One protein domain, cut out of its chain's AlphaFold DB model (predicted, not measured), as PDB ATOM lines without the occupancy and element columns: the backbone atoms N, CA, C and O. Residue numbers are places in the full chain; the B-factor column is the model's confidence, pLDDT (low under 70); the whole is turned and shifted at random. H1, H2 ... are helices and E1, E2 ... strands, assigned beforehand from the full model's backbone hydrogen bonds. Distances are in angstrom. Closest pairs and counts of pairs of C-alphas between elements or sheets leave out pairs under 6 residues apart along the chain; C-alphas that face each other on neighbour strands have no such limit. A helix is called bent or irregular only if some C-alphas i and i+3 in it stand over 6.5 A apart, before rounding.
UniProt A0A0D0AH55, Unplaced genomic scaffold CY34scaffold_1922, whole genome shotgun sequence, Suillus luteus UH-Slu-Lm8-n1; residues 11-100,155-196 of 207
ATOM      1  N   PHE A  11     141.085 129.561 186.575       90.81
ATOM      2  CA  PHE A  11     139.679 129.897 186.751       90.81
ATOM      3  C   PHE A  11     138.934 129.662 185.438       90.81
ATOM      4  O   PHE A  11     139.077 130.418 184.475       90.81
ATOM      5  N   ILE A  12     138.111 128.616 185.410       90.06
ATOM      6  CA  ILE A  12     137.317 128.234 184.240       90.06
ATOM      7  C   ILE A  12     135.855 128.594 184.490       90.06
ATOM      8  O   ILE A  12     135.263 128.222 185.506       90.06
ATOM      9  N   SER A  13     135.250 129.325 183.556       80.06
ATOM     10  CA  SER A  13     133.837 129.690 183.652       80.06
ATOM     11  C   SER A  13     132.938 128.476 183.376       80.06
ATOM     12  O   SER A  13     133.058 127.863 182.316       80.06
ATOM     13  N   PRO A  14     131.932 128.183 184.225       81.75
ATOM     14  CA  PRO A  14     130.921 127.165 183.922       81.75
ATOM     15  C   PRO A  14     130.096 127.465 182.662       81.75
ATOM     16  O   PRO A  14     129.397 126.599 182.143       81.75
ATOM     17  N   GLN A  15     130.092 128.723 182.216       80.94
ATOM     18  CA  GLN A  15     129.365 129.178 181.038       80.94
ATOM     19  C   GLN A  15     130.220 129.116 179.768       80.94
ATOM     20  O   GLN A  15     129.652 129.132 178.683       80.94
ATOM     21  N   ASN A  16     131.547 129.064 179.892       81.06
ATOM     22  CA  ASN A  16     132.467 128.963 178.768       81.06
ATOM     23  C   ASN A  16     133.766 128.284 179.223       81.06
ATOM     24  O   ASN A  16     134.664 128.941 179.749       81.06
ATOM     25  N   ASP A  17     133.864 126.980 178.977       83.88
ATOM     26  CA  ASP A  17     135.025 126.148 179.314       83.88
ATOM     27  C   ASP A  17     136.278 126.475 178.484       83.88
ATOM     28  O   ASP A  17     137.378 126.054 178.826       83.88
ATOM     29  N   LYS A  18     136.126 127.272 177.419       84.25
ATOM     30  CA  LYS A  18     137.226 127.774 176.581       84.25
ATOM     31  C   LYS A  18     137.801 129.096 177.078       84.25
ATOM     32  O   LYS A  18     138.787 129.571 176.521       84.25
ATOM     33  N   PHE A  19     137.170 129.726 178.068       85.94
ATOM     34  CA  PHE A  19     137.707 130.916 178.712       85.94
ATOM     35  C   PHE A  19     138.373 130.519 180.027       85.94
ATOM     36  O   PHE A  19     137.695 130.177 180.999       85.94
ATOM     37  N   VAL A  20     139.703 130.588 180.030       91.25
ATOM     38  CA  VAL A  20     140.551 130.308 181.189       91.25
ATOM     39  C   VAL A  20     141.182 131.616 181.648       91.25
ATOM     40  O   VAL A  20     141.838 132.303 180.862       91.25
ATOM     41  N   LEU A  21     140.966 131.971 182.911       93.56
ATOM     42  CA  LEU A  21     141.567 133.134 183.550       93.56
ATOM     43  C   LEU A  21     142.641 132.680 184.541       93.56
ATOM     44  O   LEU A  21     142.425 131.756 185.321       93.56
ATOM     45  N   HIS A  22     143.770 133.376 184.518       94.69
ATOM     46  CA  HIS A  22     144.853 133.247 185.486       94.69
ATOM     47  C   HIS A  22     144.964 134.554 186.261       94.69
ATOM     48  O   HIS A  22     144.919 135.623 185.647       94.69
ATOM     49  N   ASP A  23     145.114 134.470 187.580       93.56
ATOM     50  CA  ASP A  23     145.263 135.639 188.447       93.56
ATOM     51  C   ASP A  23     146.668 135.672 189.049       93.56
ATOM     52  O   ASP A  23     147.128 134.691 189.632       93.56
ATOM     53  N   SER A  24     147.371 136.790 188.889       92.38
ATOM     54  CA  SER A  24     148.707 136.976 189.456       92.38
ATOM     55  C   SER A  24     148.653 137.878 190.680       92.38
ATOM     56  O   SER A  24     147.804 138.759 190.788       92.38
ATOM     57  N   LYS A  25     149.643 137.748 191.566       90.44
ATOM     58  CA  LYS A  25     149.889 138.778 192.583       90.44
ATOM     59  C   LYS A  25     150.265 140.109 191.913       90.44
ATOM     60  O   LYS A  25     150.761 140.129 190.784       90.44
ATOM     61  N   GLY A  26     149.983 141.213 192.604       86.25
ATOM     62  CA  GLY A  26     150.294 142.565 192.134       86.25
ATOM     63  C   GLY A  26     151.795 142.862 192.129       86.25
ATOM     64  O   GLY A  26     152.609 142.060 192.578       86.25
ATOM     65  N   PHE A  27     152.177 144.035 191.627       85.25
ATOM     66  CA  PHE A  27     153.575 144.482 191.582       85.25
ATOM     67  C   PHE A  27     153.887 145.515 192.673       85.25
ATOM     68  O   PHE A  27     154.516 146.538 192.400       85.25
ATOM     69  N   GLU A  28     153.407 145.266 193.895       76.88
ATOM     70  CA  GLU A  28     153.538 146.221 194.996       76.88
ATOM     71  C   GLU A  28     155.019 146.513 195.323       76.88
ATOM     72  O   GLU A  28     155.888 145.642 195.174       76.88
ATOM     73  N   PRO A  29     155.351 147.735 195.789       66.56
ATOM     74  CA  PRO A  29     156.719 148.090 196.146       66.56
ATOM     75  C   PRO A  29     157.337 147.109 197.155       66.56
ATOM     76  O   PRO A  29     156.867 146.977 198.283       66.56
ATOM     77  N   GLY A  30     158.434 146.457 196.757       65.44
ATOM     78  CA  GLY A  30     159.143 145.460 197.567       65.44
ATOM     79  C   GLY A  30     158.900 144.006 197.146       65.44
ATOM     80  O   GLY A  30     159.642 143.129 197.588       65.44
ATOM     81  N   GLU A  31     157.945 143.741 196.249       72.31
ATOM     82  CA  GLU A  31     157.639 142.394 195.745       72.31
ATOM     83  C   GLU A  31     158.417 142.064 194.460       72.31
ATOM     84  O   GLU A  31     157.869 141.944 193.364       72.31
ATOM     85  N   VAL A  32     159.738 141.912 194.598       69.12
ATOM     86  CA  VAL A  32     160.672 141.697 193.472       69.12
ATOM     87  C   VAL A  32     160.391 140.394 192.703       69.12
ATOM     88  O   VAL A  32     160.605 140.319 191.493       69.12
ATOM     89  N   ASP A  33     159.880 139.364 193.380       85.94
ATOM     90  CA  ASP A  33     159.686 138.044 192.774       85.94
ATOM     91  C   ASP A  33     158.422 137.945 191.903       85.94
ATOM     92  O   ASP A  33     158.379 137.124 190.984       85.94
ATOM     93  N   ASN A  34     157.413 138.798 192.114       90.50
ATOM     94  CA  ASN A  34     156.129 138.676 191.412       90.50
ATOM     95  C   ASN A  34     156.252 138.948 189.912       90.50
ATOM     96  O   ASN A  34     155.695 138.208 189.100       90.50
ATOM     97  N   LEU A  35     157.031 139.963 189.521       90.81
ATOM     98  CA  LEU A  35     157.268 140.240 188.104       90.81
ATOM     99  C   LEU A  35     157.989 139.072 187.422       90.81
ATOM    100  O   LEU A  35     157.664 138.710 186.289       90.81
ATOM    101  N   LYS A  36     158.944 138.450 188.121       92.12
ATOM    102  CA  LYS A  36     159.644 137.268 187.620       92.12
ATOM    103  C   LYS A  36     158.682 136.093 187.439       92.12
ATOM    104  O   LYS A  36     158.716 135.468 186.385       92.12
ATOM    105  N   ILE A  37     157.803 135.838 188.410       93.81
ATOM    106  CA  ILE A  37     156.764 134.800 188.323       93.81
ATOM    107  C   ILE A  37     155.877 135.027 187.091       93.81
ATOM    108  O   ILE A  37     155.675 134.101 186.306       93.81
ATOM    109  N   VAL A  38     155.401 136.259 186.880       95.00
ATOM    110  CA  VAL A  38     154.572 136.613 185.716       95.00
ATOM    111  C   VAL A  38     155.335 136.416 184.406       95.00
ATOM    112  O   VAL A  38     154.811 135.803 183.478       95.00
ATOM    113  N   ARG A  39     156.582 136.891 184.318       94.31
ATOM    114  CA  ARG A  39     157.417 136.727 183.119       94.31
ATOM    115  C   ARG A  39     157.647 135.250 182.801       94.31
ATOM    116  O   ARG A  39     157.416 134.830 181.672       94.31
ATOM    117  N   ASP A  40     158.062 134.469 183.793       95.38
ATOM    118  CA  ASP A  40     158.353 133.047 183.623       95.38
ATOM    119  C   ASP A  40     157.066 132.266 183.266       95.38
ATOM    120  O   ASP A  40     157.110 131.332 182.467       95.38
ATOM    121  N   PHE A  41     155.899 132.666 183.787       96.25
ATOM    122  CA  PHE A  41     154.599 132.118 183.383       96.25
ATOM    123  C   PHE A  41     154.256 132.429 181.919       96.25
ATOM    124  O   PHE A  41     153.909 131.513 181.169       96.25
ATOM    125  N   ILE A  42     154.397 133.691 181.490       95.88
ATOM    126  CA  ILE A  42     154.184 134.100 180.091       95.88
ATOM    127  C   ILE A  42     155.110 133.297 179.171       95.88
ATOM    128  O   ILE A  42     154.650 132.746 178.168       95.88
ATOM    129  N   ASP A  43     156.389 133.171 179.533       94.69
ATOM    130  CA  ASP A  43     157.376 132.422 178.756       94.69
ATOM    131  C   ASP A  43     157.093 130.915 178.720       94.69
ATOM    132  O   ASP A  43     157.282 130.280 177.682       94.69
ATOM    133  N   ARG A  44     156.580 130.313 179.799       95.88
ATOM    134  CA  ARG A  44     156.123 128.914 179.767       95.88
ATOM    135  C   ARG A  44     154.929 128.742 178.835       95.88
ATOM    136  O   ARG A  44     154.974 127.905 177.935       95.88
ATOM    137  N   ARG A  45     153.874 129.540 179.025       95.06
ATOM    138  CA  ARG A  45     152.606 129.401 178.296       95.06
ATOM    139  C   ARG A  45     152.764 129.688 176.804       95.06
ATOM    140  O   ARG A  45     152.236 128.939 175.990       95.06
ATOM    141  N   ARG A  46     153.545 130.700 176.410       89.06
ATOM    142  CA  ARG A  46     153.787 131.013 174.983       89.06
ATOM    143  C   ARG A  46     154.519 129.902 174.218       89.06
ATOM    144  O   ARG A  46     154.430 129.860 172.998       89.06
ATOM    145  N   ASN A  47     155.272 129.052 174.917       88.44
ATOM    146  CA  ASN A  47     156.070 127.978 174.320       88.44
ATOM    147  C   ASN A  47     155.342 126.622 174.325       88.44
ATOM    148  O   ASN A  47     155.916 125.615 173.908       88.44
ATOM    149  N   MET A  48     154.088 126.566 174.787       92.56
ATOM    150  CA  MET A  48     153.288 125.341 174.723       92.56
ATOM    151  C   MET A  48     152.902 125.039 173.273       92.56
ATOM    152  O   MET A  48     152.551 125.936 172.514       92.56
ATOM    153  N   SER A  49     152.969 123.769 172.872       88.62
ATOM    154  CA  SER A  49     152.677 123.358 171.491       88.62
ATOM    155  C   SER A  49     151.188 123.400 171.147       88.62
ATOM    156  O   SER A  49     150.834 123.579 169.986       88.62
ATOM    157  N   ALA A  50     150.329 123.194 172.145       88.44
ATOM    158  CA  ALA A  50     148.882 123.153 171.998       88.44
ATOM    159  C   ALA A  50     148.296 124.562 172.225       88.44
ATOM    160  O   ALA A  50     148.479 125.102 173.323       88.44
ATOM    161  N   PRO A  51     147.628 125.176 171.225       85.25
ATOM    162  CA  PRO A  51     147.088 126.534 171.332       85.25
ATOM    163  C   PRO A  51     146.146 126.729 172.522       85.25
ATOM    164  O   PRO A  51     146.177 127.770 173.166       85.25
ATOM    165  N   GLU A  52     145.365 125.713 172.881       85.88
ATOM    166  CA  GLU A  52     144.445 125.737 174.021       85.88
ATOM    167  C   GLU A  52     145.138 125.930 175.380       85.88
ATOM    168  O   GLU A  52     144.497 126.356 176.337       85.88
ATOM    169  N   HIS A  53     146.440 125.646 175.471       89.62
ATOM    170  CA  HIS A  53     147.232 125.865 176.679       89.62
ATOM    171  C   HIS A  53     148.102 127.126 176.607       89.62
ATOM    172  O   HIS A  53     148.701 127.511 177.616       89.62
ATOM    173  N   GLN A  54     148.174 127.777 175.441       92.50
ATOM    174  CA  GLN A  54     148.904 129.027 175.272       92.50
ATOM    175  C   GLN A  54     148.179 130.194 175.947       92.50
ATOM    176  O   GLN A  54     146.956 130.225 176.079       92.50
ATOM    177  N   LEU A  55     148.955 131.194 176.367       93.81
ATOM    178  CA  LEU A  55     148.406 132.441 176.884       93.81
ATOM    179  C   LEU A  55     148.080 133.372 175.711       93.81
ATOM    180  O   LEU A  55     148.953 133.696 174.908       93.81
ATOM    181  N   HIS A  56     146.821 133.804 175.627       92.94
ATOM    182  CA  HIS A  56     146.297 134.524 174.461       92.94
ATOM    183  C   HIS A  56     146.343 136.051 174.601       92.94
ATOM    184  O   HIS A  56     146.438 136.759 173.601       92.94
ATOM    185  N   ALA A  57     146.254 136.566 175.826       95.19
ATOM    186  CA  ALA A  57     146.329 137.988 176.143       95.19
ATOM    187  C   ALA A  57     146.674 138.177 177.624       95.19
ATOM    188  O   ALA A  57     146.449 137.282 178.440       95.19
ATOM    189  N   VAL A  58     147.180 139.358 177.967       96.44
ATOM    190  CA  VAL A  58     147.418 139.797 179.344       96.44
ATOM    191  C   VAL A  58     146.615 141.062 179.610       96.44
ATOM    192  O   VAL A  58     146.703 142.033 178.856       96.44
ATOM    193  N   TRP A  59     145.856 141.068 180.701       97.44
ATOM    194  CA  TRP A  59     145.252 142.280 181.246       97.44
ATOM    195  C   TRP A  59     146.176 142.860 182.312       97.44
ATOM    196  O   TRP A  59     146.409 142.239 183.343       97.44
ATOM    197  N   LEU A  60     146.714 144.050 182.055       96.31
ATOM    198  CA  LEU A  60     147.513 144.797 183.017       96.31
ATOM    199  C   LEU A  60     146.598 145.789 183.738       96.31
ATOM    200  O   LEU A  60     146.233 146.833 183.192       96.31
ATOM    201  N   CYS A  61     146.172 145.417 184.940       94.75
ATOM    202  CA  CYS A  61     145.168 146.148 185.705       94.75
ATOM    203  C   CYS A  61     145.790 147.273 186.536       94.75
ATOM    204  O   CYS A  61     146.726 147.046 187.296       94.75
ATOM    205  N   PHE A  62     145.208 148.466 186.455       93.75
ATOM    206  CA  PHE A  62     145.553 149.610 187.292       93.75
ATOM    207  C   PHE A  62     144.308 150.120 188.002       93.75
ATOM    208  O   PHE A  62     143.220 150.176 187.428       93.75
ATOM    209  N   GLU A  63     144.453 150.552 189.246       92.81
ATOM    210  CA  GLU A  63     143.463 151.434 189.853       92.81
ATOM    211  C   GLU A  63     143.671 152.858 189.335       92.81
ATOM    212  O   GLU A  63     144.784 153.378 189.385       92.81
ATOM    213  N   ILE A  64     142.606 153.508 188.848       94.44
ATOM    214  CA  ILE A  64     142.689 154.916 188.443       94.44
ATOM    215  C   ILE A  64     143.106 155.759 189.663       94.44
ATOM    216  O   ILE A  64     142.376 155.768 190.667       94.44
ATOM    217  N   PRO A  65     144.229 156.507 189.596       91.81
ATOM    218  CA  PRO A  65     144.757 157.211 190.752       91.81
ATOM    219  C   PRO A  65     143.775 158.206 191.377       91.81
ATOM    220  O   PRO A  65     142.908 158.816 190.730       91.81
ATOM    221  N   ARG A  66     143.942 158.405 192.685       84.12
ATOM    222  CA  ARG A  66     143.226 159.406 193.480       84.12
ATOM    223  C   ARG A  66     144.222 160.405 194.053       84.12
ATOM    224  O   ARG A  66     145.323 160.023 194.424       84.12
ATOM    225  N   ALA A  67     143.812 161.673 194.129       76.25
ATOM    226  CA  ALA A  67     144.544 162.737 194.823       76.25
ATOM    227  C   ALA A  67     146.035 162.874 194.429       76.25
ATOM    228  O   ALA A  67     146.874 163.131 195.285       76.25
ATOM    229  N   GLY A  68     146.365 162.703 193.142       69.88
ATOM    230  CA  GLY A  68     147.739 162.858 192.645       69.88
ATOM    231  C   GLY A  68     148.663 161.661 192.903       69.88
ATOM    232  O   GLY A  68     149.878 161.814 192.818       69.88
ATOM    233  N   GLY A  69     148.114 160.482 193.221       78.06
ATOM    234  CA  GLY A  69     148.889 159.239 193.271       78.06
ATOM    235  C   GLY A  69     149.590 158.931 191.942       78.06
ATOM    236  O   GLY A  69     149.110 159.307 190.871       78.06
ATOM    237  N   ARG A  70     150.732 158.242 192.014       79.69
ATOM    238  CA  ARG A  70     151.496 157.834 190.828       79.69
ATOM    239  C   ARG A  70     150.728 156.741 190.081       79.69
ATOM    240  O   ARG A  70     150.299 155.776 190.698       79.69
ATOM    241  N   PHE A  71     150.558 156.897 188.768       87.38
ATOM    242  CA  PHE A  71     149.920 155.874 187.929       87.38
ATOM    243  C   PHE A  71     150.844 154.673 187.680       87.38
ATOM    244  O   PHE A  71     150.421 153.528 187.797       87.38
ATOM    245  N   LEU A  72     152.114 154.939 187.358       89.25
ATOM    246  CA  LEU A  72     153.111 153.906 187.087       89.25
ATOM    247  C   LEU A  72     153.978 153.649 188.324       89.25
ATOM    248  O   LEU A  72     154.736 154.512 188.772       89.25
ATOM    249  N   GLU A  73     153.873 152.446 188.869       87.94
ATOM    250  CA  GLU A  73     154.764 151.937 189.911       87.94
ATOM    251  C   GLU A  73     155.930 151.158 189.293       87.94
ATOM    252  O   GLU A  73     155.843 150.705 188.151       87.94
ATOM    253  N   THR A  74     157.019 150.984 190.048       89.06
ATOM    254  CA  THR A  74     158.276 150.408 189.543       89.06
ATOM    255  C   THR A  74     158.089 149.047 188.874       89.06
ATOM    256  O   THR A  74     158.553 148.855 187.754       89.06
ATOM    257  N   GLY A  75     157.358 148.115 189.493       88.56
ATOM    258  CA  GLY A  75     157.169 146.791 188.890       88.56
ATOM    259  C   GLY A  75     156.345 146.829 187.597       88.56
ATOM    260  O   GLY A  75     156.590 146.053 186.673       88.56
ATOM    261  N   THR A  76     155.433 147.793 187.464       90.88
ATOM    262  CA  THR A  76     154.674 147.990 186.228       90.88
ATOM    263  C   THR A  76     155.490 148.695 185.142       90.88
ATOM    264  O   THR A  76     155.382 148.338 183.970       90.88
ATOM    265  N   GLU A  77     156.345 149.653 185.515       92.88
ATOM    266  CA  GLU A  77     157.340 150.267 184.620       92.88
ATOM    267  C   GLU A  77     158.276 149.189 184.036       92.88
ATOM    268  O   GLU A  77     158.543 149.157 182.828       92.88
ATOM    269  N   GLU A  78     158.719 148.243 184.865       92.94
ATOM    270  CA  GLU A  78     159.540 147.113 184.430       92.94
ATOM    271  C   GLU A  78     158.767 146.163 183.503       92.94
ATOM    272  O   GLU A  78     159.266 145.822 182.427       92.94
ATOM    273  N   PHE A  79     157.525 145.797 183.839       94.25
ATOM    274  CA  PHE A  79     156.673 144.978 182.969       94.25
ATOM    275  C   PHE A  79     156.470 145.620 181.586       94.25
ATOM    276  O   PHE A  79     156.629 144.965 180.552       94.25
ATOM    277  N   LEU A  80     156.162 146.919 181.546       94.44
ATOM    278  CA  LEU A  80     156.006 147.671 180.299       94.44
ATOM    279  C   LEU A  80     157.316 147.722 179.504       94.44
ATOM    280  O   LEU A  80     157.298 147.578 178.282       94.44
ATOM    281  N   THR A  81     158.462 147.829 180.176       94.75
ATOM    282  CA  THR A  81     159.781 147.748 179.529       94.75
ATOM    283  C   THR A  81     160.018 146.369 178.901       94.75
ATOM    284  O   THR A  81     160.498 146.272 177.765       94.75
ATOM    285  N   LEU A  82     159.632 145.283 179.580       94.00
ATOM    286  CA  LEU A  82     159.683 143.926 179.018       94.00
ATOM    287  C   LEU A  82     158.767 143.784 177.795       94.00
ATOM    288  O   LEU A  82     159.135 143.114 176.826       94.00
ATOM    289  N   LYS A  83     157.600 144.440 177.799       93.44
ATOM    290  CA  LYS A  83     156.704 144.462 176.638       93.44
ATOM    291  C   LYS A  83     157.298 145.240 175.462       93.44
ATOM    292  O   LYS A  83     157.299 144.721 174.345       93.44
ATOM    293  N   SER A  84     157.794 146.456 175.690       92.06
ATOM    294  CA  SER A  84     158.310 147.336 174.629       92.06
ATOM    295  C   SER A  84     159.646 146.869 174.051       92.06
ATOM    296  O   SER A  84     159.913 147.092 172.875       92.06
ATOM    297  N   SER A  85     160.463 146.163 174.836       92.94
ATOM    298  CA  SER A  85     161.685 145.503 174.349       92.94
ATOM    299  C   SER A  85     161.419 144.233 173.532       92.94
ATOM    300  O   SER A  85     162.345 143.692 172.932       92.94
ATOM    301  N   GLY A  86     160.178 143.732 173.516       91.19
ATOM    302  CA  GLY A  86     159.814 142.474 172.862       91.19
ATOM    303  C   GLY A  86     160.165 141.221 173.670       91.19
ATOM    304  O   GLY A  86     159.966 140.112 173.177       91.19
ATOM    305  N   THR A  87     160.633 141.367 174.914       93.12
ATOM    306  CA  THR A  87     160.991 140.235 175.788       93.12
ATOM    307  C   THR A  87     159.787 139.323 176.036       93.12
ATOM    308  O   THR A  87     159.894 138.108 175.889       93.12
ATOM    309  N   LEU A  88     158.606 139.905 176.278       91.75
ATOM    310  CA  LEU A  88     157.348 139.152 176.432       91.75
ATOM    311  C   LEU A  88     156.821 138.553 175.110       91.75
ATOM    312  O   LEU A  88     155.778 137.904 175.079       91.75
ATOM    313  N   GLY A  89     157.523 138.770 173.995       88.88
ATOM    314  CA  GLY A  89     157.088 138.366 172.667       88.88
ATOM    315  C   GLY A  89     155.914 139.185 172.136       88.88
ATOM    316  O   GLY A  89     155.700 140.343 172.499       88.88
ATOM    317  N   ASN A  90     155.143 138.549 171.255       87.38
ATOM    318  CA  ASN A  90     154.007 139.162 170.565       87.38
ATOM    319  C   ASN A  90     152.693 139.018 171.339       87.38
ATOM    320  O   ASN A  90     151.629 139.221 170.761       87.38
ATOM    321  N   ILE A  91     152.744 138.647 172.620       91.56
ATOM    322  CA  ILE A  91     151.524 138.506 173.404       91.56
ATOM    323  C   ILE A  91     150.820 139.869 173.538       91.56
ATOM    324  O   ILE A  91     151.469 140.864 173.896       91.56
ATOM    325  N   PRO A  92     149.511 139.951 173.245       94.00
ATOM    326  CA  PRO A  92     148.744 141.163 173.477       94.00
ATOM    327  C   PRO A  92     148.740 141.534 174.958       94.00
ATOM    328  O   PRO A  92     148.438 140.701 175.810       94.00
ATOM    329  N   VAL A  93     149.023 142.801 175.252       95.62
ATOM    330  CA  VAL A  93     148.829 143.397 176.578       95.62
ATOM    331  C   VAL A  93     147.758 144.467 176.441       95.62
ATOM    332  O   VAL A  93     147.837 145.297 175.537       95.62
ATOM    333  N   ILE A  94     146.764 144.433 177.321       97.19
ATOM    334  CA  ILE A  94     145.655 145.385 177.370       97.19
ATOM    335  C   ILE A  94     145.672 146.031 178.749       97.19
ATOM    336  O   ILE A  94     145.671 145.330 179.760       97.19
ATOM    337  N   VAL A  95     145.679 147.357 178.802       97.25
ATOM    338  CA  VAL A  95     145.599 148.091 180.066       97.25
ATOM    339  C   VAL A  95     144.150 148.170 180.534       97.25
ATOM    340  O   VAL A  95     143.263 148.599 179.799       97.25
ATOM    341  N   VAL A  96     143.898 147.775 181.779       97.56
ATOM    342  CA  VAL A  96     142.556 147.781 182.371       97.56
ATOM    343  C   VAL A  96     142.515 148.792 183.509       97.56
ATOM    344  O   VAL A  96     143.117 148.587 184.560       97.56
ATOM    345  N   LEU A  97     141.805 149.898 183.305       97.06
ATOM    346  CA  LEU A  97     141.715 151.014 184.246       97.06
ATOM    347  C   LEU A  97     140.478 150.835 185.127       97.06
ATOM    348  O   LEU A  97     139.347 151.111 184.734       97.06
ATOM    349  N   THR A  98     140.690 150.322 186.330       95.31
ATOM    350  CA  THR A  98     139.631 149.930 187.262       95.31
ATOM    351  C   THR A  98     139.102 151.108 188.084       95.31
ATOM    352  O   THR A  98     139.730 152.164 188.197       95.31
ATOM    353  N   LYS A  99     137.928 150.911 188.701       94.19
ATOM    354  CA  LYS A  99     137.214 151.906 189.524       94.19
ATOM    355  C   LYS A  99     136.813 153.168 188.748       94.19
ATOM    356  O   LYS A  99     136.831 154.276 189.292       94.19
ATOM    357  N   TYR A 100     136.398 153.005 187.491       95.00
ATOM    358  CA  TYR A 100     135.926 154.110 186.648       95.00
ATOM    359  C   TYR A 100     134.724 154.867 187.241       95.00
ATOM    360  O   TYR A 100     134.629 156.091 187.140       95.00
ATOM    361  N   ALA A 155     141.041 149.824 178.364       96.31
ATOM    362  CA  ALA A 155     139.632 149.914 178.709       96.31
ATOM    363  C   ALA A 155     139.471 150.386 180.153       96.31
ATOM    364  O   ALA A 155     140.091 149.842 181.067       96.31
ATOM    365  N   GLU A 156     138.598 151.356 180.375       95.94
ATOM    366  CA  GLU A 156     138.125 151.723 181.702       95.94
ATOM    367  C   GLU A 156     137.029 150.760 182.114       95.94
ATOM    368  O   GLU A 156     136.141 150.487 181.312       95.94
ATOM    369  N   ILE A 157     137.062 150.253 183.347       96.06
ATOM    370  CA  ILE A 157     136.073 149.293 183.833       96.06
ATOM    371  C   ILE A 157     135.500 149.675 185.190       96.06
ATOM    372  O   ILE A 157     136.156 150.259 186.061       96.06
ATOM    373  N   SER A 158     134.242 149.291 185.381       93.44
ATOM    374  CA  SER A 158     133.585 149.281 186.679       93.44
ATOM    375  C   SER A 158     132.588 148.131 186.755       93.44
ATOM    376  O   SER A 158     131.877 147.828 185.797       93.44
ATOM    377  N   THR A 159     132.514 147.501 187.924       88.69
ATOM    378  CA  THR A 159     131.514 146.472 188.234       88.69
ATOM    379  C   THR A 159     130.178 147.072 188.671       88.69
ATOM    380  O   THR A 159     129.190 146.349 188.813       88.69
ATOM    381  N   HIS A 160     130.109 148.393 188.864       90.31
ATOM    382  CA  HIS A 160     128.873 149.065 189.227       90.31
ATOM    383  C   HIS A 160     127.847 148.961 188.087       90.31
ATOM    384  O   HIS A 160     128.165 149.131 186.909       90.31
ATOM    385  N   LYS A 161     126.584 148.696 188.442       86.88
ATOM    386  CA  LYS A 161     125.501 148.363 187.496       86.88
ATOM    387  C   LYS A 161     125.278 149.402 186.388       86.88
ATOM    388  O   LYS A 161     124.856 149.039 185.294       86.88
ATOM    389  N   ASP A 162     125.587 150.663 186.668       85.69
ATOM    390  CA  ASP A 162     125.416 151.775 185.725       85.69
ATOM    391  C   ASP A 162     126.516 151.824 184.650       85.69
ATOM    392  O   ASP A 162     126.391 152.571 183.688       85.69
ATOM    393  N   TYR A 163     127.576 151.023 184.793       87.25
ATOM    394  CA  TYR A 163     128.743 151.019 183.907       87.25
ATOM    395  C   TYR A 163     129.000 149.646 183.283       87.25
ATOM    396  O   TYR A 163     130.098 149.380 182.809       87.25
ATOM    397  N   ARG A 164     128.003 148.754 183.233       87.81
ATOM    398  CA  ARG A 164     128.178 147.396 182.677       87.81
ATOM    399  C   ARG A 164     128.638 147.386 181.218       87.81
ATOM    400  O   ARG A 164     129.301 146.442 180.804       87.81
ATOM    401  N   GLU A 165     128.337 148.441 180.463       90.25
ATOM    402  CA  GLU A 165     128.840 148.654 179.100       90.25
ATOM    403  C   GLU A 165     130.375 148.667 179.010       90.25
ATOM    404  O   GLU A 165     130.935 148.249 177.998       90.25
ATOM    405  N   THR A 166     131.060 149.063 180.086       92.62
ATOM    406  CA  THR A 166     132.526 149.053 180.160       92.62
ATOM    407  C   THR A 166     133.109 147.641 180.091       92.62
ATOM    408  O   THR A 166     134.122 147.415 179.433       92.62
ATOM    409  N   LEU A 167     132.424 146.653 180.677       91.81
ATOM    410  CA  LEU A 167     132.825 145.247 180.594       91.81
ATOM    411  C   LEU A 167     132.677 144.724 179.162       91.81
ATOM    412  O   LEU A 167     133.571 144.050 178.657       91.81
ATOM    413  N   THR A 168     131.592 145.094 178.473       91.00
ATOM    414  CA  THR A 168     131.413 144.775 177.048       91.00
ATOM    415  C   THR A 168     132.546 145.358 176.207       91.00
ATOM    416  O   THR A 168     133.046 144.695 175.301       91.00
ATOM    417  N   ARG A 169     132.994 146.579 176.523       93.31
ATOM    418  CA  ARG A 169     134.118 147.217 175.833       93.31
ATOM    419  C   ARG A 169     135.437 146.474 176.054       93.31
ATOM    420  O   ARG A 169     136.154 146.250 175.080       93.31
ATOM    421  N   LEU A 170     135.740 146.057 177.288       94.44
ATOM    422  CA  LEU A 170     136.930 145.249 177.587       94.44
ATOM    423  C   LEU A 170     136.924 143.933 176.798       94.44
ATOM    424  O   LEU A 170     137.943 143.557 176.216       94.44
ATOM    425  N   ILE A 171     135.771 143.261 176.752       91.69
ATOM    426  CA  ILE A 171     135.592 142.018 175.998       91.69
ATOM    427  C   ILE A 171     135.915 142.247 174.518       91.69
ATOM    428  O   ILE A 171     136.788 141.576 173.980       91.69
ATOM    429  N   GLN A 172     135.305 143.257 173.894       93.00
ATOM    430  CA  GLN A 172     135.531 143.578 172.480       93.00
ATOM    431  C   GLN A 172     136.995 143.909 172.170       93.00
ATOM    432  O   GLN A 172     137.527 143.476 171.150       93.00
ATOM    433  N   ILE A 173     137.659 144.686 173.030       94.94
ATOM    434  CA  ILE A 173     139.086 144.994 172.867       94.94
ATOM    435  C   ILE A 173     139.904 143.707 172.947       94.94
ATOM    436  O   ILE A 173     140.750 143.470 172.089       94.94
ATOM    437  N   THR A 174     139.609 142.850 173.925       93.56
ATOM    438  CA  THR A 174     140.306 141.574 174.107       93.56
ATOM    439  C   THR A 174     140.123 140.656 172.904       93.56
ATOM    440  O   THR A 174     141.110 140.146 172.385       93.56
ATOM    441  N   GLU A 175     138.898 140.496 172.406       90.38
ATOM    442  CA  GLU A 175     138.608 139.701 171.207       90.38
ATOM    443  C   GLU A 175     139.357 140.221 169.979       90.38
ATOM    444  O   GLU A 175     139.965 139.436 169.252       90.38
ATOM    445  N   ASN A 176     139.349 141.538 169.757       91.31
ATOM    446  CA  ASN A 176     140.045 142.149 168.628       91.31
ATOM    447  C   ASN A 176     141.557 141.929 168.723       91.31
ATOM    448  O   ASN A 176     142.185 141.546 167.735       91.31
ATOM    449  N   CYS A 177     142.134 142.124 169.910       91.81
ATOM    450  CA  CYS A 177     143.544 141.862 170.156       91.81
ATOM    451  C   CYS A 177     143.873 140.386 169.910       91.81
ATOM    452  O   CYS A 177     144.733 140.090 169.090       91.81
ATOM    453  N   VAL A 178     143.159 139.447 170.529       89.88
ATOM    454  CA  VAL A 178     143.416 138.010 170.345       89.88
ATOM    455  C   VAL A 178     143.242 137.599 168.881       89.88
ATOM    456  O   VAL A 178     144.099 136.908 168.336       89.88
ATOM    457  N   GLY A 179     142.184 138.060 168.211       85.75
ATOM    458  CA  GLY A 179     141.890 137.713 166.820       85.75
ATOM    459  C   GLY A 179     142.933 138.214 165.818       85.75
ATOM    460  O   GLY A 179     143.236 137.507 164.863       85.75
ATOM    461  N   GLN A 180     143.518 139.392 166.044       79.69
ATOM    462  CA  GLN A 180     144.604 139.922 165.208       79.69
ATOM    463  C   GLN A 180     145.939 139.198 165.423       79.69
ATOM    464  O   GLN A 180     146.772 139.177 164.520       79.69
ATOM    465  N   HIS A 181     146.152 138.634 166.615       71.19
ATOM    466  CA  HIS A 181     147.423 138.015 167.002       71.19
ATOM    467  C   HIS A 181     147.422 136.487 166.855       71.19
ATOM    468  O   HIS A 181     148.485 135.868 166.870       71.19
ATOM    469  N   SER A 182     146.249 135.877 166.691       62.34
ATOM    470  CA  SER A 182     146.088 134.437 166.501       62.34
ATOM    471  C   SER A 182     146.133 134.050 165.021       62.34
ATOM    472  O   SER A 182     145.727 134.818 164.149       62.34
ATOM    473  N   ALA A 183     146.549 132.814 164.724       59.09
ATOM    474  CA  ALA A 183     146.310 132.220 163.408       59.09
ATOM    475  C   ALA A 183     144.793 132.234 163.085       59.09
ATOM    476  O   ALA A 183     143.979 132.162 164.014       59.09
ATOM    477  N   PRO A 184     144.378 132.301 161.802       53.47
ATOM    478  CA  PRO A 184     142.978 132.524 161.407       53.47
ATOM    479  C   PRO A 184     141.960 131.588 162.082       53.47
ATOM    480  O   PRO A 184     140.835 131.986 162.372       53.47
ATOM    481  N   GLU A 185     142.363 130.354 162.380       49.09
ATOM    482  CA  GLU A 185     141.526 129.313 162.989       49.09
ATOM    483  C   GLU A 185     141.215 129.586 164.473       49.09
ATOM    484  O   GLU A 185     140.071 129.434 164.910       49.09
ATOM    485  N   ALA A 186     142.189 130.078 165.243       53.41
ATOM    486  CA  ALA A 186     142.005 130.433 166.652       53.41
ATOM    487  C   ALA A 186     141.185 131.730 166.823       53.41
ATOM    488  O   ALA A 186     140.378 131.845 167.751       53.41
ATOM    489  N   ALA A 187     141.287 132.667 165.873       53.09
ATOM    490  CA  ALA A 187     140.441 133.863 165.825       53.09
ATOM    491  C   ALA A 187     138.951 133.519 165.602       53.09
ATOM    492  O   ALA A 187     138.063 134.094 166.245       53.09
ATOM    493  N   VAL A 188     138.664 132.537 164.736       53.00
ATOM    494  CA  VAL A 188     137.300 132.031 164.495       53.00
ATOM    495  C   VAL A 188     136.753 131.319 165.733       53.00
ATOM    496  O   VAL A 188     135.618 131.582 166.131       53.00
ATOM    497  N   MET A 189     137.556 130.479 166.391       55.44
ATOM    498  CA  MET A 189     137.133 129.773 167.606       55.44
ATOM    499  C   MET A 189     136.854 130.718 168.779       55.44
ATOM    500  O   MET A 189     135.851 130.534 169.472       55.44
ATOM    501  N   THR A 190     137.667 131.765 168.951       55.81
ATOM    502  CA  THR A 190     137.442 132.821 169.955       55.81
ATOM    503  C   THR A 190     136.128 133.552 169.687       55.81
ATOM    504  O   THR A 190     135.270 133.644 170.564       55.81
ATOM    505  N   SER A 191     135.917 133.972 168.435       54.00
ATOM    506  CA  SER A 191     134.684 134.646 168.012       54.00
ATOM    507  C   SER A 191     133.440 133.780 168.242       54.00
ATOM    508  O   SER A 191     132.395 134.291 168.633       54.00
ATOM    509  N   ILE A 192     133.518 132.467 167.998       53.16
ATOM    510  CA  ILE A 192     132.393 131.542 168.207       53.16
ATOM    511  C   ILE A 192     132.134 131.326 169.701       53.16
ATOM    512  O   ILE A 192     130.983 131.419 170.123       53.16
ATOM    513  N   ALA A 193     133.171 131.082 170.506       56.78
ATOM    514  CA  ALA A 193     133.028 130.854 171.945       56.78
ATOM    515  C   ALA A 193     132.357 132.043 172.653       56.78
ATOM    516  O   ALA A 193     131.523 131.857 173.537       56.78
ATOM    517  N   GLN A 194     132.665 133.265 172.217       51.59
ATOM    518  CA  GLN A 194     132.104 134.471 172.814       51.59
ATOM    519  C   GLN A 194     130.744 134.875 172.231       51.59
ATOM    520  O   GLN A 194     129.882 135.320 172.986       51.59
ATOM    521  N   ARG A 195     130.478 134.646 170.932       53.09
ATOM    522  CA  ARG A 195     129.171 134.931 170.293       53.09
ATOM    523  C   ARG A 195     128.018 134.074 170.807       53.09
ATOM    524  O   ARG A 195     126.870 134.496 170.695       53.09
ATOM    525  N   VAL A 196     128.298 132.916 171.403       51.22
ATOM    526  CA  VAL A 196     127.261 132.096 172.050       51.22
ATOM    527  C   VAL A 196     126.693 132.789 173.310       51.22
ATOM    528  O   VAL A 196     125.616 132.417 173.776       51.22
TER     529      VAL A 196
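Overview. This is residues 11 to 100 and 155 to 196 of the 207 residues of an uncharacterized protein of Suillus luteus UH-Slu-Lm8-n1 (UniProt A0A0D0AH55). Two parallel strands, E3 and E4, run through the middle, with the long helix H3 packed along E4 on one side and helices H1 and H2 on the other. H4 folds back on H3, and the small hairpin of E1 and E2 lies at a corner near H4. The 132 printed residues run E1, E2, H1, E3, H2, E4, H3, H4, a mixed class of helices and strands, with E1 and E2 antiparallel. The whole is compact, with a radius of gyration of the C-alphas of 15.7 A and spans of 43 by 39 by 25 A.

Along the chain. Find C-alpha 11 at (139.679, 129.897, 186.751), where E1, residues 11 to 13, begins; E2 is residues 16 to 21. Next come H1, residues 32 to 46, 22.4 A; E3, 58 to 63, 16.2 A; H2, 74 to 84, 15.2 A; and E4, 93 to 98, 15.5 A. H3, 161 to 181, covers 31.7 A, and H4, 184 to 195, 16.6 A, ends at C-alpha 195, (129.171, 134.931, 170.293). H1 is only just irregular, C-alphas 32 and 35 being 6.52 A apart, and H3 is irregular, C-alphas 162 and 165 being 8.1 A apart.

Arrangement. Look at N 60 and O 94, 2.8 A apart, between parallel E3 and E4; E3, H2 and E4 form a strand-helix-strand unit, two parallel strands with a helix between, its crossover right-handed. The closest C-alphas of E4 and H3 are Ile 94 and Thr 174, 7.3 A. H3 and H4, a helical hairpin, touch at Gly 179 and Ala 187, closest C-alphas 4.2 A, opposite ways at a shallow tilt of 16 degrees. H1, with residues 32 to 35 alone, only just touches H2, with 3 pairs of C-alphas within 8 A, Leu 35 and Gly 75 closest at 6.6 A. In the hairpin of E1 and E2, N 11 and O 21 are 2.9 A apart; E1 and H4 are apart. In H2 and H4 every O i to N i+4 pair is within hydrogen-bond range; in H1 10 of 11 are, in H3 13 of 17.

Size, cuts and confidence. The C-alphas farthest apart, of Ser 49 and Ala 67, are 46.5 A apart. Residues 101 to 154 are not printed, and C-alphas 100 and 155 are 9.7 A apart across the cut. The link from H1 to E3 is long. Mean pLDDT of the printed part is 85.7; residues 29 to 30, 32, 68 and 182 to 196 are under 70.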